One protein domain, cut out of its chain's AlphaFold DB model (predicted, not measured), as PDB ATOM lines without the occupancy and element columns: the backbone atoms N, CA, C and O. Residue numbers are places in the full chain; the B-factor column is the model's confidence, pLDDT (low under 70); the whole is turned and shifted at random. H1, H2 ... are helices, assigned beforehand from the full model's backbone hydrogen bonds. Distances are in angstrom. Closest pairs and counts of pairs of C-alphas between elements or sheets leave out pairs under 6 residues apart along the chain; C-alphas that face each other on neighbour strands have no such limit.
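AT A GLANCE: This is residues 91 to 145 and 153 to 227 of the 272 residues of an uncharacterized protein of Colletotrichum salicis (UniProt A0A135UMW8). Two long helices, H1 and H4, lie side by side and run opposite ways as a long two-helix rod, and residues 135 to 145, of which 135 to 143 belong to H1, stick out free beyond it. Near the place where H4 begins, H2 and the short H3 make a small V to the side of the rod, and at the other end the short H5 is set steeply to the start of H1. The printed part has 130 residues, with five named helices in the order H1, H2, H3, H4, H5 and no named strand; the class is all helix. The whole is extended, with a radius of gyration of the C-alphas of 23.3 A, and spans 81 by 32 by 22 A.

IN THESE COORDINATES: H1, residues 95 to 143, begins with C-alpha 95 at (4.093, 5.713, -20.983) and is 68.9 A long from first to last C-alpha. After the cut, H2 holds residues 154 to 171 and is 25.1 A long. H3, residues 175 to 181, is 9.9 A long. H4, residues 183 to 217, begins with C-alpha 183 at (51.619, -0.453, -35.014) and is 50.9 A long. H5, residues 220 to 225, is 9.0 A long and ends with C-alpha 225 at (-4.478, 8.190, -16.209).

HOW THE PARTS SIT: H1 and H4 touch at a shallow tilt of 22 degrees, opposite ways; their closest C-alphas are those of Ala 98 and Ala 211, 5.0 A apart. H1 and H5 only just touch, with 3 pairs of C-alphas within 8 A, through residues 95 to 96 of H1 alone. Their closest C-alphas are those of Pro 95 and Trp 223, 6.4 A apart, and the tilt is steep at 66 degrees. H2 touches H3 with residues 161 to 168 alone, at a steep tilt of 47 degrees, opposite ways; the closest C-alphas are those of Glu 168 and Leu 175, 6.4 A apart. H3 and H4 are close but not clearly touching, the C-alphas of Leu 179 and Val 186 being closest at 6.4 A. H2 is apart from H1 and from H4. The helix packing is only just mostly crossed, with 1 of 3 touching pairs at a shallow tilt. In H1, H2, H3, H4 and H5 every O i to N i+4 pair is within hydrogen-bond range.

THE WHOLE: The two C-alphas farthest apart, those of Ala 145 and Arg 225, are 82.7 A apart. Residues 146 to 152 are not printed, and C-alphas 145 and 153 are 22.0 A apart across this cut. The links H2 to H3, H3 to H4 and H4 to H5 are tight. The mean pLDDT of the printed part is 75.7, and 47 residues are under 70, among them residues 136 to 145, 170 to 180 and 220 to 227.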
ATOM      1  N   ASP A  91      10.961   1.449 -19.134       55.16
ATOM      2  CA  ASP A  91      10.359   0.935 -20.358       55.16
ATOM      3  C   ASP A  91       9.113   0.067 -20.132       55.16
ATOM      4  O   ASP A  91       8.291  -0.031 -21.042       55.16
ATOM      5  N   TYR A  92       8.889  -0.504 -18.945       53.78
ATOM      6  CA  TYR A  92       7.749  -1.388 -18.659       53.78
ATOM      7  C   TYR A  92       6.634  -0.718 -17.840       53.78
ATOM      8  O   TYR A  92       5.466  -0.963 -18.134       53.78
ATOM      9  N   GLY A  93       6.949   0.204 -16.921       57.84
ATOM     10  CA  GLY A  93       5.982   0.705 -15.925       57.84
ATOM     11  C   GLY A  93       5.027   1.834 -16.348       57.84
ATOM     12  O   GLY A  93       3.905   1.878 -15.858       57.84
ATOM     13  N   SER A  94       5.416   2.754 -17.245       65.06
ATOM     14  CA  SER A  94       4.585   3.936 -17.573       65.06
ATOM     15  C   SER A  94       4.875   4.501 -18.974       65.06
ATOM     16  O   SER A  94       6.025   4.443 -19.420       65.06
ATOM     17  N   PRO A  95       3.875   5.053 -19.693       66.31
ATOM     18  CA  PRO A  95       4.093   5.713 -20.983       66.31
ATOM     19  C   PRO A  95       4.980   6.962 -20.891       66.31
ATOM     20  O   PRO A  95       5.808   7.192 -21.771       66.31
ATOM     21  N   HIS A  96       4.898   7.713 -19.788       70.75
ATOM     22  CA  HIS A  96       5.762   8.874 -19.556       70.75
ATOM     23  C   HIS A  96       7.234   8.467 -19.398       70.75
ATOM     24  O   HIS A  96       8.114   9.110 -19.966       70.75
ATOM     25  N   GLY A  97       7.505   7.358 -18.699       70.56
ATOM     26  CA  GLY A  97       8.857   6.801 -18.568       70.56
ATOM     27  C   GLY A  97       9.447   6.361 -19.911       70.56
ATOM     28  O   GLY A  97      10.622   6.607 -20.180       70.56
ATOM     29  N   ALA A  98       8.616   5.803 -20.797       74.12
ATOM     30  CA  ALA A  98       9.029   5.437 -22.151       74.12
ATOM     31  C   ALA A  98       9.373   6.661 -23.016       74.12
ATOM     32  O   ALA A  98      10.342   6.614 -23.770       74.12
ATOM     33  N   LEU A  99       8.638   7.771 -22.884       78.81
ATOM     34  CA  LEU A  99       8.950   9.018 -23.597       78.81
ATOM     35  C   LEU A  99      10.282   9.608 -23.134       78.81
ATOM     36  O   LEU A  99      11.121   9.963 -23.961       78.81
ATOM     37  N   VAL A 100      10.500   9.664 -21.820       81.44
ATOM     38  CA  VAL A 100      11.765  10.134 -21.240       81.44
ATOM     39  C   VAL A 100      12.924   9.263 -21.726       81.44
ATOM     40  O   VAL A 100      13.918   9.792 -22.223       81.44
ATOM     41  N   LEU A 101      12.776   7.934 -21.680       80.56
ATOM     42  CA  LEU A 101      13.790   7.008 -22.186       80.56
ATOM     43  C   LEU A 101      14.039   7.191 -23.688       80.56
ATOM     44  O   LEU A 101      15.186   7.119 -24.116       80.56
ATOM     45  N   PHE A 102      12.999   7.451 -24.481       83.75
ATOM     46  CA  PHE A 102      13.141   7.738 -25.906       83.75
ATOM     47  C   PHE A 102      13.956   9.016 -26.151       83.75
ATOM     48  O   PHE A 102      14.918   8.975 -26.913       83.75
ATOM     49  N   LEU A 103      13.642  10.125 -25.471       84.81
ATOM     50  CA  LEU A 103      14.382  11.389 -25.610       84.81
ATOM     51  C   LEU A 103      15.849  11.253 -25.190       84.81
ATOM     52  O   LEU A 103      16.752  11.721 -25.895       84.81
ATOM     53  N   PHE A 104      16.095  10.575 -24.069       84.62
ATOM     54  CA  PHE A 104      17.453  10.275 -23.631       84.62
ATOM     55  C   PHE A 104      18.167   9.372 -24.636       84.62
ATOM     56  O   PHE A 104      19.287   9.682 -25.026       84.62
ATOM     57  N   SER A 105      17.500   8.337 -25.152       84.44
ATOM     58  CA  SER A 105      18.080   7.445 -26.159       84.44
ATOM     59  C   SER A 105      18.436   8.182 -27.445       84.44
ATOM     60  O   SER A 105      19.521   7.971 -27.970       84.44
ATOM     61  N   VAL A 106      17.590   9.091 -27.938       86.56
ATOM     62  CA  VAL A 106      17.910   9.927 -29.110       86.56
ATOM     63  C   VAL A 106      19.135  10.802 -28.837       86.56
ATOM     64  O   VAL A 106      20.023  10.897 -29.682       86.56
ATOM     65  N   THR A 107      19.219  11.391 -27.643       88.06
ATOM     66  CA  THR A 107      20.365  12.217 -27.235       88.06
ATOM     67  C   THR A 107      21.652  11.389 -27.178       88.06
ATOM     68  O   THR A 107      22.682  11.800 -27.719       88.06
ATOM     69  N   TRP A 108      21.588  10.193 -26.585       90.88
ATOM     70  CA  TRP A 108      22.705   9.255 -26.530       90.88
ATOM     71  C   TRP A 108      23.118   8.795 -27.924       90.88
ATOM     72  O   TRP A 108      24.304   8.828 -28.226       90.88
ATOM     73  N   LEU A 109      22.170   8.424 -28.791       89.56
ATOM     74  CA  LEU A 109      22.436   7.984 -30.165       89.56
ATOM     75  C   LEU A 109      23.096   9.080 -30.992       89.56
ATOM     76  O   LEU A 109      24.062   8.802 -31.692       89.56
ATOM     77  N   LEU A 110      22.616  10.322 -30.896       88.44
ATOM     78  CA  LEU A 110      23.209  11.444 -31.619       88.44
ATOM     79  C   LEU A 110      24.665  11.668 -31.190       88.44
ATOM     80  O   LEU A 110      25.528  11.920 -32.032       88.44
ATOM     81  N   HIS A 111      24.943  11.564 -29.888       87.06
ATOM     82  CA  HIS A 111      26.298  11.718 -29.376       87.06
ATOM     83  C   HIS A 111      27.199  10.530 -29.739       87.06
ATOM     84  O   HIS A 111      28.264  10.718 -30.324       87.06
ATOM     85  N   LEU A 112      26.744   9.306 -29.460       86.50
ATOM     86  CA  LEU A 112      27.456   8.065 -29.767       86.50
ATOM     87  C   LEU A 112      27.735   7.940 -31.262       86.50
ATOM     88  O   LEU A 112      28.836   7.554 -31.620       86.50
ATOM     89  N   ALA A 113      26.802   8.314 -32.137       88.88
ATOM     90  CA  ALA A 113      27.023   8.288 -33.580       88.88
ATOM     91  C   ALA A 113      28.180   9.205 -33.997       88.88
ATOM     92  O   ALA A 113      29.003   8.807 -34.817       88.88
ATOM     93  N   ARG A 114      28.296  10.401 -33.400       88.00
ATOM     94  CA  ARG A 114      29.428  11.309 -33.656       88.00
ATOM     95  C   ARG A 114      30.747  10.710 -33.178       88.00
ATOM     96  O   ARG A 114      31.722  10.743 -33.919       88.00
ATOM     97  N   VAL A 115      30.768  10.134 -31.976       85.94
ATOM     98  CA  VAL A 115      31.969   9.496 -31.408       85.94
ATOM     99  C   VAL A 115      32.381   8.267 -32.222       85.94
ATOM    100  O   VAL A 115      33.547   8.128 -32.577       85.94
ATOM    101  N   VAL A 116      31.431   7.400 -32.579       89.75
ATOM    102  CA  VAL A 116      31.657   6.213 -33.418       89.75
ATOM    103  C   VAL A 116      32.144   6.608 -34.809       89.75
ATOM    104  O   VAL A 116      33.031   5.948 -35.343       89.75
ATOM    105  N   PHE A 117      31.606   7.683 -35.388       89.44
ATOM    106  CA  PHE A 117      32.064   8.204 -36.673       89.44
ATOM    107  C   PHE A 117      33.482   8.785 -36.588       89.44
ATOM    108  O   PHE A 117      34.316   8.486 -37.437       89.44
ATOM    109  N   ALA A 118      33.794   9.553 -35.541       87.31
ATOM    110  CA  ALA A 118      35.152  10.044 -35.313       87.31
ATOM    111  C   ALA A 118      36.145   8.881 -35.136       87.31
ATOM    112  O   ALA A 118      37.181   8.850 -35.794       87.31
ATOM    113  N   LEU A 119      35.793   7.875 -34.328       88.19
ATOM    114  CA  LEU A 119      36.589   6.656 -34.171       88.19
ATOM    115  C   LEU A 119      36.722   5.878 -35.483       88.19
ATOM    116  O   LEU A 119      37.789   5.338 -35.746       88.19
ATOM    117  N   PHE A 120      35.688   5.846 -36.326       89.50
ATOM    118  CA  PHE A 120      35.770   5.237 -37.653       89.50
ATOM    119  C   PHE A 120      36.834   5.920 -38.517       89.50
ATOM    120  O   PHE A 120      37.638   5.225 -39.132       89.50
ATOM    121  N   LEU A 121      36.894   7.258 -38.525       90.56
ATOM    122  CA  LEU A 121      37.944   7.988 -39.245       90.56
ATOM    123  C   LEU A 121      39.341   7.663 -38.697       90.56
ATOM    124  O   LEU A 121      40.268   7.470 -39.481       90.56
ATOM    125  N   VAL A 122      39.486   7.548 -37.373       86.94
ATOM    126  CA  VAL A 122      40.757   7.167 -36.734       86.94
ATOM    127  C   VAL A 122      41.157   5.736 -37.098       86.94
ATOM    128  O   VAL A 122      42.306   5.505 -37.458       86.94
ATOM    129  N   VAL A 123      40.224   4.780 -37.057       88.94
ATOM    130  CA  VAL A 123      40.467   3.392 -37.482       88.94
ATOM    131  C   VAL A 123      40.854   3.354 -38.955       88.94
ATOM    132  O   VAL A 123      41.813   2.686 -39.313       88.94
ATOM    133  N   LEU A 124      40.156   4.093 -39.814       88.25
ATOM    134  CA  LEU A 124      40.440   4.134 -41.244       88.25
ATOM    135  C   LEU A 124      41.842   4.706 -41.511       88.25
ATOM    136  O   LEU A 124      42.616   4.094 -42.243       88.25
ATOM    137  N   MET A 125      42.216   5.804 -40.848       83.56
ATOM    138  CA  MET A 125      43.570   6.365 -40.925       83.56
ATOM    139  C   MET A 125      44.630   5.400 -40.372       83.56
ATOM    140  O   MET A 125      45.673   5.202 -40.990       83.56
ATOM    141  N   GLY A 126      44.354   4.755 -39.236       81.38
ATOM    142  CA  GLY A 126      45.235   3.751 -38.640       81.38
ATOM    143  C   GLY A 126      45.434   2.538 -39.547       81.38
ATOM    144  O   GLY A 126      46.550   2.048 -39.673       81.38
ATOM    145  N   ALA A 127      44.385   2.098 -40.245       82.81
ATOM    146  CA  ALA A 127      44.472   1.027 -41.230       82.81
ATOM    147  C   ALA A 127      45.383   1.424 -42.399       82.81
ATOM    148  O   ALA A 127      46.234   0.630 -42.786       82.81
ATOM    149  N   PHE A 128      45.259   2.652 -42.917       81.94
ATOM    150  CA  PHE A 128      46.171   3.169 -43.944       81.94
ATOM    151  C   PHE A 128      47.617   3.234 -43.455       81.94
ATOM    152  O   PHE A 128      48.516   2.837 -44.188       81.94
ATOM    153  N   PHE A 129      47.845   3.692 -42.223       76.88
ATOM    154  CA  PHE A 129      49.183   3.764 -41.640       76.88
ATOM    155  C   PHE A 129      49.821   2.380 -41.493       76.88
ATOM    156  O   PHE A 129      50.946   2.161 -41.934       76.88
ATOM    157  N   VAL A 130      49.083   1.426 -40.924       80.75
ATOM    158  CA  VAL A 130      49.546   0.043 -40.772       80.75
ATOM    159  C   VAL A 130      49.803  -0.592 -42.137       80.75
ATOM    160  O   VAL A 130      50.848  -1.209 -42.340       80.75
ATOM    161  N   PHE A 131      48.904  -0.384 -43.098       76.88
ATOM    162  CA  PHE A 131      49.073  -0.869 -44.462       76.88
ATOM    163  C   PHE A 131      50.326  -0.283 -45.128       76.88
ATOM    164  O   PHE A 131      51.153  -1.039 -45.635       76.88
ATOM    165  N   ALA A 132      50.531   1.033 -45.045       74.62
ATOM    166  CA  ALA A 132      51.731   1.691 -45.552       74.62
ATOM    167  C   ALA A 132      53.004   1.172 -44.866       74.62
ATOM    168  O   ALA A 132      53.984   0.900 -45.545       74.62
ATOM    169  N   SER A 133      52.980   0.953 -43.546       70.75
ATOM    170  CA  SER A 133      54.124   0.386 -42.816       70.75
ATOM    171  C   SER A 133      54.439  -1.054 -43.229       70.75
ATOM    172  O   SER A 133      55.604  -1.431 -43.295       70.75
ATOM    173  N   SER A 134      53.415  -1.853 -43.555       75.31
ATOM    174  CA  SER A 134      53.606  -3.220 -44.041       75.31
ATOM    175  C   SER A 134      54.156  -3.262 -45.465       75.31
ATOM    176  O   SER A 134      54.968  -4.130 -45.767       75.31
ATOM    177  N   LEU A 135      53.763  -2.303 -46.313       72.50
ATOM    178  CA  LEU A 135      54.344  -2.133 -47.641       72.50
ATOM    179  C   LEU A 135      55.782  -1.618 -47.556       72.50
ATOM    180  O   LEU A 135      56.625  -2.191 -48.216       72.50
ATOM    181  N   ASP A 136      56.086  -0.624 -46.717       66.56
ATOM    182  CA  ASP A 136      57.458  -0.127 -46.494       66.56
ATOM    183  C   ASP A 136      58.381  -1.217 -45.924       66.56
ATOM    184  O   ASP A 136      59.546  -1.303 -46.295       66.56
ATOM    185  N   ALA A 137      57.874  -2.088 -45.046       64.38
ATOM    186  CA  ALA A 137      58.637  -3.232 -44.548       64.38
ATOM    187  C   ALA A 137      58.927  -4.269 -45.650       64.38
ATOM    188  O   ALA A 137      60.046  -4.767 -45.727       64.38
ATOM    189  N   ALA A 138      57.945  -4.561 -46.510       63.28
ATOM    190  CA  ALA A 138      58.114  -5.474 -47.642       63.28
ATOM    191  C   ALA A 138      59.010  -4.879 -48.744       63.28
ATOM    192  O   ALA A 138      59.844  -5.580 -49.306       63.28
ATOM    193  N   ASP A 139      58.873  -3.580 -49.008       60.62
ATOM    194  CA  ASP A 139      59.682  -2.831 -49.970       60.62
ATOM    195  C   ASP A 139      61.124  -2.727 -49.465       60.62
ATOM    196  O   ASP A 139      62.036  -2.936 -50.237       60.62
ATOM    197  N   LYS A 140      61.378  -2.553 -48.158       58.59
ATOM    198  CA  LYS A 140      62.743  -2.621 -47.593       58.59
ATOM    199  C   LYS A 140      63.398  -3.996 -47.725       58.59
ATOM    200  O   LYS A 140      64.596  -4.045 -47.992       58.59
ATOM    201  N   GLU A 141      62.640  -5.087 -47.591       57.38
ATOM    202  CA  GLU A 141      63.141  -6.433 -47.924       57.38
ATOM    203  C   GLU A 141      63.514  -6.551 -49.420       57.38
ATOM    204  O   GLU A 141      64.458  -7.264 -49.759       57.38
ATOM    205  N   GLU A 142      62.832  -5.821 -50.314       51.12
ATOM    206  CA  GLU A 142      63.108  -5.775 -51.763       51.12
ATOM    207  C   GLU A 142      64.183  -4.729 -52.160       51.12
ATOM    208  O   GLU A 142      64.959  -4.938 -53.094       51.12
ATOM    209  N   THR A 143      64.306  -3.618 -51.434       47.28
ATOM    210  CA  THR A 143      65.280  -2.534 -51.635       47.28
ATOM    211  C   THR A 143      66.669  -2.930 -51.145       47.28
ATOM    212  O   THR A 143      67.663  -2.508 -51.740       47.28
ATOM    213  N   GLU A 144      66.783  -3.823 -50.156       48.44
ATOM    214  CA  GLU A 144      68.048  -4.527 -49.883       48.44
ATOM    215  C   GLU A 144      68.511  -5.389 -51.083       48.44
ATOM    216  O   GLU A 144      69.698  -5.704 -51.191       48.44
ATOM    217  N   ALA A 145      67.621  -5.677 -52.046       48.09
ATOM    218  CA  ALA A 145      67.929  -6.254 -53.360       48.09
ATOM    219  C   ALA A 145      67.997  -5.221 -54.518       48.09
ATOM    220  O   ALA A 145      68.170  -5.613 -55.676       48.09
ATOM    221  N   ASP A 153      56.401  10.221 -49.218       52.00
ATOM    222  CA  ASP A 153      55.532  11.285 -48.696       52.00
ATOM    223  C   ASP A 153      55.702  11.485 -47.177       52.00
ATOM    224  O   ASP A 153      54.904  11.045 -46.343       52.00
ATOM    225  N   ASP A 154      56.787  12.173 -46.818       55.97
ATOM    226  CA  ASP A 154      57.164  12.543 -45.446       55.97
ATOM    227  C   ASP A 154      56.139  13.459 -44.745       55.97
ATOM    228  O   ASP A 154      56.131  13.572 -43.514       55.97
ATOM    229  N   GLY A 155      55.257  14.129 -45.495       54.00
ATOM    230  CA  GLY A 155      54.369  15.171 -44.971       54.00
ATOM    231  C   GLY A 155      53.293  14.652 -44.013       54.00
ATOM    232  O   GLY A 155      53.111  15.196 -42.919       54.00
ATOM    233  N   ALA A 156      52.593  13.578 -44.387       54.50
ATOM    234  CA  ALA A 156      51.542  12.986 -43.555       54.50
ATOM    235  C   ALA A 156      52.119  12.336 -42.287       54.50
ATOM    236  O   ALA A 156      51.571  12.500 -41.192       54.50
ATOM    237  N   ARG A 157      53.272  11.671 -42.422       56.91
ATOM    238  CA  ARG A 157      53.991  11.035 -41.312       56.91
ATOM    239  C   ARG A 157      54.467  12.073 -40.298       56.91
ATOM    240  O   ARG A 157      54.263  11.876 -39.105       56.91
ATOM    241  N   LYS A 158      55.007  13.202 -40.772       59.69
ATOM    242  CA  LYS A 158      55.483  14.318 -39.941       59.69
ATOM    243  C   LYS A 158      54.363  15.023 -39.175       59.69
ATOM    244  O   LYS A 158      54.539  15.362 -38.006       59.69
ATOM    245  N   ASN A 159      53.203  15.227 -39.800       65.19
ATOM    246  CA  ASN A 159      52.048  15.818 -39.116       65.19
ATOM    247  C   ASN A 159      51.508  14.890 -38.019       65.19
ATOM    248  O   ASN A 159      51.171  15.354 -36.931       65.19
ATOM    249  N   PHE A 160      51.478  13.579 -38.278       63.62
ATOM    250  CA  PHE A 160      51.028  12.592 -37.300       63.62
ATOM    251  C   PHE A 160      52.007  12.451 -36.127       63.62
ATOM    252  O   PHE A 160      51.575  12.464 -34.977       63.62
ATOM    253  N   THR A 161      53.319  12.390 -36.383       65.00
ATOM    254  CA  THR A 161      54.331  12.346 -35.314       65.00
ATOM    255  C   THR A 161      54.378  13.632 -34.498       65.00
ATOM    256  O   THR A 161      54.593  13.560 -33.295       65.00
ATOM    257  N   THR A 162      54.111  14.795 -35.100       71.31
ATOM    258  CA  THR A 162      54.019  16.066 -34.358       71.31
ATOM    259  C   THR A 162      52.822  16.068 -33.405       71.31
ATOM    260  O   THR A 162      52.971  16.404 -32.233       71.31
ATOM    261  N   ALA A 163      51.646  15.638 -33.876       65.69
ATOM    262  CA  ALA A 163      50.456  15.529 -33.032       65.69
ATOM    263  C   ALA A 163      50.619  14.467 -31.929       65.69
ATOM    264  O   ALA A 163      50.131  14.649 -30.813       65.69
ATOM    265  N   LEU A 164      51.320  13.371 -32.232       66.75
ATOM    266  CA  LEU A 164      51.621  12.318 -31.270       66.75
ATOM    267  C   LEU A 164      52.599  12.807 -30.200       66.75
ATOM    268  O   LEU A 164      52.314  12.624 -29.028       66.75
ATOM    269  N   ALA A 165      53.668  13.508 -30.580       69.44
ATOM    270  CA  ALA A 165      54.617  14.097 -29.637       69.44
ATOM    271  C   ALA A 165      53.947  15.128 -28.712       69.44
ATOM    272  O   ALA A 165      54.188  15.128 -27.507       69.44
ATOM    273  N   GLU A 166      53.041  15.960 -29.240       73.44
ATOM    274  CA  GLU A 166      52.269  16.906 -28.421       73.44
ATOM    275  C   GLU A 166      51.308  16.182 -27.457       73.44
ATOM    276  O   GLU A 166      51.063  16.635 -26.335       73.44
ATOM    277  N   PHE A 167      50.767  15.033 -27.871       65.75
ATOM    278  CA  PHE A 167      49.967  14.175 -27.003       65.75
ATOM    279  C   PHE A 167      50.819  13.491 -25.927       65.75
ATOM    280  O   PHE A 167      50.406  13.469 -24.772       65.75
ATOM    281  N   GLU A 168      52.000  12.971 -26.265       73.69
ATOM    282  CA  GLU A 168      52.939  12.366 -25.312       73.69
ATOM    283  C   GLU A 168      53.413  13.375 -24.265       73.69
ATOM    284  O   GLU A 168      53.465  13.044 -23.080       73.69
ATOM    285  N   GLU A 169      53.690  14.615 -24.673       76.19
ATOM    286  CA  GLU A 169      54.069  15.706 -23.772       76.19
ATOM    287  C   GLU A 169      52.945  16.030 -22.776       76.19
ATOM    288  O   GLU A 169      53.196  16.217 -21.584       76.19
ATOM    289  N   LYS A 170      51.689  16.032 -23.239       69.19
ATOM    290  CA  LYS A 170      50.517  16.281 -22.382       69.19
ATOM    291  C   LYS A 170      50.122  15.074 -21.529       69.19
ATOM    292  O   LYS A 170      49.621  15.255 -20.421       69.19
ATOM    293  N   ALA A 171      50.310  13.857 -22.033       61.84
ATOM    294  CA  ALA A 171      49.908  12.621 -21.367       61.84
ATOM    295  C   ALA A 171      50.999  12.058 -20.440       61.84
ATOM    296  O   ALA A 171      50.682  11.277 -19.544       61.84
ATOM    297  N   GLY A 172      52.267  12.431 -20.644       59.06
ATOM    298  CA  GLY A 172      53.419  11.873 -19.929       59.06
ATOM    299  C   GLY A 172      53.680  10.393 -20.236       59.06
ATOM    300  O   GLY A 172      54.311   9.704 -19.437       59.06
ATOM    301  N   ILE A 173      53.157   9.882 -21.355       64.38
ATOM    302  CA  ILE A 173      53.224   8.470 -21.758       64.38
ATOM    303  C   ILE A 173      53.964   8.392 -23.094       64.38
ATOM    304  O   ILE A 173      53.547   9.052 -24.038       64.38
ATOM    305  N   GLY A 174      55.008   7.560 -23.177       61.53
ATOM    306  CA  GLY A 174      55.765   7.273 -24.407       61.53
ATOM    307  C   GLY A 174      54.990   6.374 -25.380       61.53
ATOM    308  O   GLY A 174      55.298   5.192 -25.533       61.53
ATOM    309  N   LEU A 175      53.914   6.898 -25.962       61.47
ATOM    310  CA  LEU A 175      53.033   6.195 -26.899       61.47
ATOM    311  C   LEU A 175      53.604   6.102 -28.319       61.47
ATOM    312  O   LEU A 175      53.252   5.181 -29.047       61.47
ATOM    313  N   GLY A 176      54.468   7.031 -28.705       65.44
ATOM    314  CA  GLY A 176      55.139   7.139 -29.991       65.44
ATOM    315  C   GLY A 176      56.127   6.015 -30.231       65.44
ATOM    316  O   GLY A 176      56.029   5.354 -31.264       65.44
ATOM    317  N   ASP A 177      56.984   5.727 -29.251       68.94
ATOM    318  CA  ASP A 177      57.918   4.597 -29.325       68.94
ATOM    319  C   ASP A 177      57.149   3.268 -29.419       68.94
ATOM    320  O   ASP A 177      57.420   2.434 -30.282       68.94
ATOM    321  N   TYR A 178      56.089   3.103 -28.621       69.06
ATOM    322  CA  TYR A 178      55.264   1.891 -28.664       69.06
ATOM    323  C   TYR A 178      54.460   1.747 -29.968       69.06
ATOM    324  O   TYR A 178      54.287   0.634 -30.473       69.06
ATOM    325  N   LEU A 179      53.962   2.856 -30.525       68.44
ATOM    326  CA  LEU A 179      53.254   2.877 -31.807       68.44
ATOM    327  C   LEU A 179      54.193   2.527 -32.967       68.44
ATOM    328  O   LEU A 179      53.764   1.849 -33.900       68.44
ATOM    329  N   ALA A 180      55.448   2.979 -32.910       68.31
ATOM    330  CA  ALA A 180      56.467   2.653 -33.900       68.31
ATOM    331  C   ALA A 180      56.865   1.172 -33.834       68.31
ATOM    332  O   ALA A 180      56.952   0.524 -34.879       68.31
ATOM    333  N   ASP A 181      57.029   0.628 -32.627       76.19
ATOM    334  CA  ASP A 181      57.434  -0.765 -32.426       76.19
ATOM    335  C   ASP A 181      56.302  -1.765 -32.716       76.19
ATOM    336  O   ASP A 181      56.551  -2.868 -33.200       76.19
ATOM    337  N   ASN A 182      55.044  -1.412 -32.413       79.38
ATOM    338  CA  ASN A 182      53.901  -2.329 -32.502       79.38
ATOM    339  C   ASN A 182      52.644  -1.685 -33.128       79.38
ATOM    340  O   ASN A 182      51.565  -1.692 -32.515       79.38
ATOM    341  N   PRO A 183      52.716  -1.190 -34.379       77.75
ATOM    342  CA  PRO A 183      51.619  -0.453 -35.014       77.75
ATOM    343  C   PRO A 183      50.343  -1.299 -35.160       77.75
ATOM    344  O   PRO A 183      49.227  -0.804 -34.985       77.75
ATOM    345  N   TRP A 184      50.496  -2.606 -35.398       82.44
ATOM    346  CA  TRP A 184      49.385  -3.558 -35.495       82.44
ATOM    347  C   TRP A 184      48.607  -3.722 -34.190       82.44
ATOM    348  O   TRP A 184      47.380  -3.802 -34.221       82.44
ATOM    349  N   VAL A 185      49.294  -3.767 -33.046       84.62
ATOM    350  CA  VAL A 185      48.647  -3.951 -31.739       84.62
ATOM    351  C   VAL A 185      47.823  -2.719 -31.396       84.62
ATOM    352  O   VAL A 185      46.661  -2.840 -31.011       84.62
ATOM    353  N   VAL A 186      48.386  -1.526 -31.603       83.38
ATOM    354  CA  VAL A 186      47.661  -0.276 -31.354       83.38
ATOM    355  C   VAL A 186      46.441  -0.168 -32.266       83.38
ATOM    356  O   VAL A 186      45.343   0.123 -31.788       83.38
ATOM    357  N   PHE A 187      46.585  -0.492 -33.554       85.44
ATOM    358  CA  PHE A 187      45.452  -0.538 -34.475       85.44
ATOM    359  C   PHE A 187      44.365  -1.519 -34.016       85.44
ATOM    360  O   PHE A 187      43.190  -1.153 -33.997       85.44
ATOM    361  N   GLN A 188      44.732  -2.731 -33.591       89.12
ATOM    362  CA  GLN A 188      43.775  -3.717 -33.079       89.12
ATOM    363  C   GLN A 188      43.031  -3.213 -31.838       89.12
ATOM    364  O   GLN A 188      41.816  -3.389 -31.752       89.12
ATOM    365  N   VAL A 189      43.722  -2.558 -30.901       88.38
ATOM    366  CA  VAL A 189      43.096  -1.973 -29.704       88.38
ATOM    367  C   VAL A 189      42.098  -0.881 -30.089       88.38
ATOM    368  O   VAL A 189      40.963  -0.886 -29.607       88.38
ATOM    369  N   VAL A 190      42.477   0.024 -30.996       87.44
ATOM    370  CA  VAL A 190      41.598   1.107 -31.464       87.44
ATOM    371  C   VAL A 190      40.402   0.551 -32.249       87.44
ATOM    372  O   VAL A 190      39.266   0.980 -32.034       87.44
ATOM    373  N   ALA A 191      40.615  -0.453 -33.102       89.81
ATOM    374  CA  ALA A 191      39.552  -1.133 -33.838       89.81
ATOM    375  C   ALA A 191      38.598  -1.898 -32.905       89.81
ATOM    376  O   ALA A 191      37.379  -1.846 -33.088       89.81
ATOM    377  N   ALA A 192      39.120  -2.562 -31.870       91.38
ATOM    378  CA  ALA A 192      38.317  -3.235 -30.853       91.38
ATOM    379  C   ALA A 192      37.481  -2.235 -30.039       91.38
ATOM    380  O   ALA A 192      36.289  -2.464 -29.823       91.38
ATOM    381  N   LEU A 193      38.069  -1.100 -29.646       91.25
ATOM    382  CA  LEU A 193      37.359  -0.003 -28.985       91.25
ATOM    383  C   LEU A 193      36.215   0.528 -29.861       91.25
ATOM    384  O   LEU A 193      35.084   0.674 -29.387       91.25
ATOM    385  N   TRP A 194      36.483   0.756 -31.149       92.75
ATOM    386  CA  TRP A 194      35.462   1.152 -32.120       92.75
ATOM    387  C   TRP A 194      34.348   0.104 -32.240       92.75
ATOM    388  O   TRP A 194      33.163   0.451 -32.195       92.75
ATOM    389  N   GLY A 195      34.695  -1.182 -32.317       91.75
ATOM    390  CA  GLY A 195      33.730  -2.283 -32.335       91.75
ATOM    391  C   GLY A 195      32.843  -2.316 -31.085       91.75
ATOM    392  O   GLY A 195      31.620  -2.427 -31.194       91.75
ATOM    393  N   MET A 196      33.426  -2.129 -29.897       91.31
ATOM    394  CA  MET A 196      32.682  -2.092 -28.630       91.31
ATOM    395  C   MET A 196      31.726  -0.898 -28.541       91.31
ATOM    396  O   MET A 196      30.620  -1.044 -28.009       91.31
ATOM    397  N   MET A 197      32.108   0.255 -29.099       89.38
ATOM    398  CA  MET A 197      31.224   1.419 -29.210       89.38
ATOM    399  C   MET A 197      30.084   1.201 -30.210       89.38
ATOM    400  O   MET A 197      28.956   1.609 -29.936       89.38
ATOM    401  N   ASN A 198      30.324   0.505 -31.326       91.06
ATOM    402  CA  ASN A 198      29.252   0.110 -32.249       91.06
ATOM    403  C   ASN A 198      28.256  -0.850 -31.589       91.06
ATOM    404  O   ASN A 198      27.045  -0.699 -31.757       91.06
ATOM    405  N   LEU A 199      28.749  -1.808 -30.798       92.81
ATOM    406  CA  LEU A 199      27.890  -2.743 -30.069       92.81
ATOM    407  C   LEU A 199      26.997  -1.994 -29.067       92.81
ATOM    408  O   LEU A 199      25.803  -2.282 -28.972       92.81
ATOM    409  N   LEU A 200      27.545  -0.982 -28.383       90.19
ATOM    410  CA  LEU A 200      26.777  -0.095 -27.506       90.19
ATOM    411  C   LEU A 200      25.745   0.734 -28.288       90.19
ATOM    412  O   LEU A 200      24.588   0.817 -27.878       90.19
ATOM    413  N   LEU A 201      26.126   1.314 -29.429       91.19
ATOM    414  CA  LEU A 201      25.217   2.079 -30.289       91.19
ATOM    415  C   LEU A 201      24.019   1.222 -30.733       91.19
ATOM    416  O   LEU A 201      22.865   1.656 -30.643       91.19
ATOM    417  N   MET A 202      24.277  -0.017 -31.158       92.00
ATOM    418  CA  MET A 202      23.234  -0.964 -31.554       92.00
ATOM    419  C   MET A 202      22.333  -1.333 -30.369       92.00
ATOM    420  O   MET A 202      21.109  -1.340 -30.509       92.00
ATOM    421  N   TYR A 203      22.915  -1.562 -29.189       89.75
ATOM    422  CA  TYR A 203      22.167  -1.809 -27.956       89.75
ATOM    423  C   TYR A 203      21.196  -0.663 -27.637       89.75
ATOM    424  O   TYR A 203      20.002  -0.905 -27.463       89.75
ATOM    425  N   ILE A 204      21.664   0.589 -27.638       89.00
ATOM    426  CA  ILE A 204      20.809   1.758 -27.372       89.00
ATOM    427  C   ILE A 204      19.737   1.933 -28.457       89.00
ATOM    428  O   ILE A 204      18.602   2.294 -28.145       89.00
ATOM    429  N   THR A 205      20.045   1.611 -29.717       87.94
ATOM    430  CA  THR A 205      19.074   1.682 -30.824       87.94
ATOM    431  C   THR A 205      17.870   0.769 -30.583       87.94
ATOM    432  O   THR A 205      16.727   1.176 -30.807       87.94
ATOM    433  N   VAL A 206      18.096  -0.444 -30.067       87.62
ATOM    434  CA  VAL A 206      17.013  -1.379 -29.719       87.62
ATOM    435  C   VAL A 206      16.108  -0.798 -28.628       87.62
ATOM    436  O   VAL A 206      14.883  -0.879 -28.745       87.62
ATOM    437  N   TYR A 207      16.682  -0.158 -27.604       82.88
ATOM    438  CA  TYR A 207      15.904   0.516 -26.556       82.88
ATOM    439  C   TYR A 207      15.126   1.720 -27.084       82.88
ATOM    440  O   TYR A 207      13.948   1.866 -26.757       82.88
ATOM    441  N   ALA A 208      15.739   2.538 -27.944       84.50
ATOM    442  CA  ALA A 208      15.067   3.661 -28.590       84.50
ATOM    443  C   ALA A 208      13.849   3.187 -29.394       84.50
ATOM    444  O   ALA A 208      12.764   3.753 -29.269       84.50
ATOM    445  N   PHE A 209      14.006   2.114 -30.173       85.25
ATOM    446  CA  PHE A 209      12.920   1.547 -30.969       85.25
ATOM    447  C   PHE A 209      11.817   0.940 -30.093       85.25
ATOM    448  O   PHE A 209      10.633   1.146 -30.360       85.25
ATOM    449  N   GLY A 210      12.185   0.230 -29.022       82.31
ATOM    450  CA  GLY A 210      11.231  -0.307 -28.049       82.31
ATOM    451  C   GLY A 210      10.407   0.792 -27.372       82.31
ATOM    452  O   GLY A 210       9.177   0.700 -27.313       82.31
ATOM    453  N   ALA A 211      11.072   1.863 -26.936       80.88
ATOM    454  CA  ALA A 211      10.433   3.030 -26.341       80.88
ATOM    455  C   ALA A 211       9.522   3.756 -27.344       80.88
ATOM    456  O   ALA A 211       8.365   4.030 -27.029       80.88
ATOM    457  N   LEU A 212       9.994   3.987 -28.573       82.38
ATOM    458  CA  LEU A 212       9.217   4.615 -29.642       82.38
ATOM    459  C   LEU A 212       7.961   3.809 -29.975       82.38
ATOM    460  O   LEU A 212       6.864   4.362 -30.015       82.38
ATOM    461  N   ARG A 213       8.105   2.491 -30.163       83.94
ATOM    462  CA  ARG A 213       6.969   1.597 -30.398       83.94
ATOM    463  C   ARG A 213       5.957   1.730 -29.269       83.94
ATOM    464  O   ARG A 213       4.781   1.915 -29.551       83.94
ATOM    465  N   LYS A 214       6.406   1.701 -28.011       76.69
ATOM    466  CA  LYS A 214       5.522   1.836 -26.849       76.69
ATOM    467  C   LYS A 214       4.803   3.186 -26.824       76.69
ATOM    468  O   LYS A 214       3.602   3.212 -26.572       76.69
ATOM    469  N   VAL A 215       5.497   4.284 -27.115       80.00
ATOM    470  CA  VAL A 215       4.894   5.626 -27.185       80.00
ATOM    471  C   VAL A 215       3.811   5.681 -28.265       80.00
ATOM    472  O   VAL A 215       2.716   6.169 -27.997       80.00
ATOM    473  N   LEU A 216       4.080   5.116 -29.444       82.62
ATOM    474  CA  LEU A 216       3.151   5.112 -30.577       82.62
ATOM    475  C   LEU A 216       1.954   4.170 -30.385       82.62
ATOM    476  O   LEU A 216       0.879   4.440 -30.912       82.62
ATOM    477  N   THR A 217       2.119   3.065 -29.654       82.31
ATOM    478  CA  THR A 217       1.046   2.078 -29.446       82.31
ATOM    479  C   THR A 217       0.225   2.316 -28.182       82.31
ATOM    480  O   THR A 217      -0.761   1.613 -27.969       82.31
ATOM    481  N   THR A 218       0.626   3.245 -27.305       76.38
ATOM    482  CA  THR A 218      -0.110   3.489 -26.057       76.38
ATOM    483  C   THR A 218      -1.320   4.394 -26.316       76.38
ATOM    484  O   THR A 218      -1.132   5.522 -26.775       76.38
ATOM    485  N   PRO A 219      -2.552   3.956 -25.991       76.12
ATOM    486  CA  PRO A 219      -3.749   4.772 -26.181       76.12
ATOM    487  C   PRO A 219      -3.721   6.032 -25.301       76.12
ATOM    488  O   PRO A 219      -3.262   5.994 -24.159       76.12
ATOM    489  N   LEU A 220      -4.260   7.145 -25.813       69.75
ATOM    490  CA  LEU A 220      -4.294   8.469 -25.157       69.75
ATOM    491  C   LEU A 220      -4.900   8.445 -23.741       69.75
ATOM    492  O   LEU A 220      -4.475   9.187 -22.862       69.75
ATOM    493  N   GLU A 221      -5.840   7.540 -23.481       69.31
ATOM    494  CA  GLU A 221      -6.475   7.359 -22.169       69.31
ATOM    495  C   GLU A 221      -5.518   6.812 -21.095       69.31
ATOM    496  O   GLU A 221      -5.697   7.057 -19.902       69.31
ATOM    497  N   ALA A 222      -4.496   6.054 -21.498       64.69
ATOM    498  CA  ALA A 222      -3.461   5.572 -20.588       64.69
ATOM    499  C   ALA A 222      -2.429   6.669 -20.269       64.69
ATOM    500  O   ALA A 222      -1.829   6.652 -19.193       64.69
ATOM    501  N   TRP A 223      -2.268   7.653 -21.160       68.38
ATOM    502  CA  TRP A 223      -1.449   8.838 -20.905       68.38
ATOM    503  C   TRP A 223      -2.084   9.746 -19.853       68.38
ATOM    504  O   TRP A 223      -1.402  10.172 -18.927       68.38
ATOM    505  N   THR A 224      -3.392   9.991 -19.928       65.19
ATOM    506  CA  THR A 224      -4.083  10.865 -18.964       65.19
ATOM    507  C   THR A 224      -4.195  10.238 -17.574       65.19
ATOM    508  O   THR A 224      -4.069  10.936 -16.570       65.19
ATOM    509  N   ARG A 225      -4.356   8.910 -17.488       60.41
ATOM    510  CA  ARG A 225      -4.478   8.190 -16.209       60.41
ATOM    511  C   ARG A 225      -3.156   8.113 -15.427       60.41
ATOM    512  O   ARG A 225      -3.177   8.170 -14.203       60.41
ATOM    513  N   GLY A 226      -2.011   8.068 -16.115       53.00
ATOM    514  CA  GLY A 226      -0.681   8.017 -15.487       53.00
ATOM    515  C   GLY A 226      -0.211   9.321 -14.823       53.00
ATOM    516  O   GLY A 226       0.760   9.296 -14.074       53.00
ATOM    517  N   GLY A 227      -0.880  10.453 -15.076       46.56
ATOM    518  CA  GLY A 227      -0.605  11.727 -14.397       46.56
ATOM    519  C   GLY A 227      -1.308  11.878 -13.042       46.56
ATOM    520  O   GLY A 227      -0.937  12.747 -12.256       46.56
TER     521      GLY A 227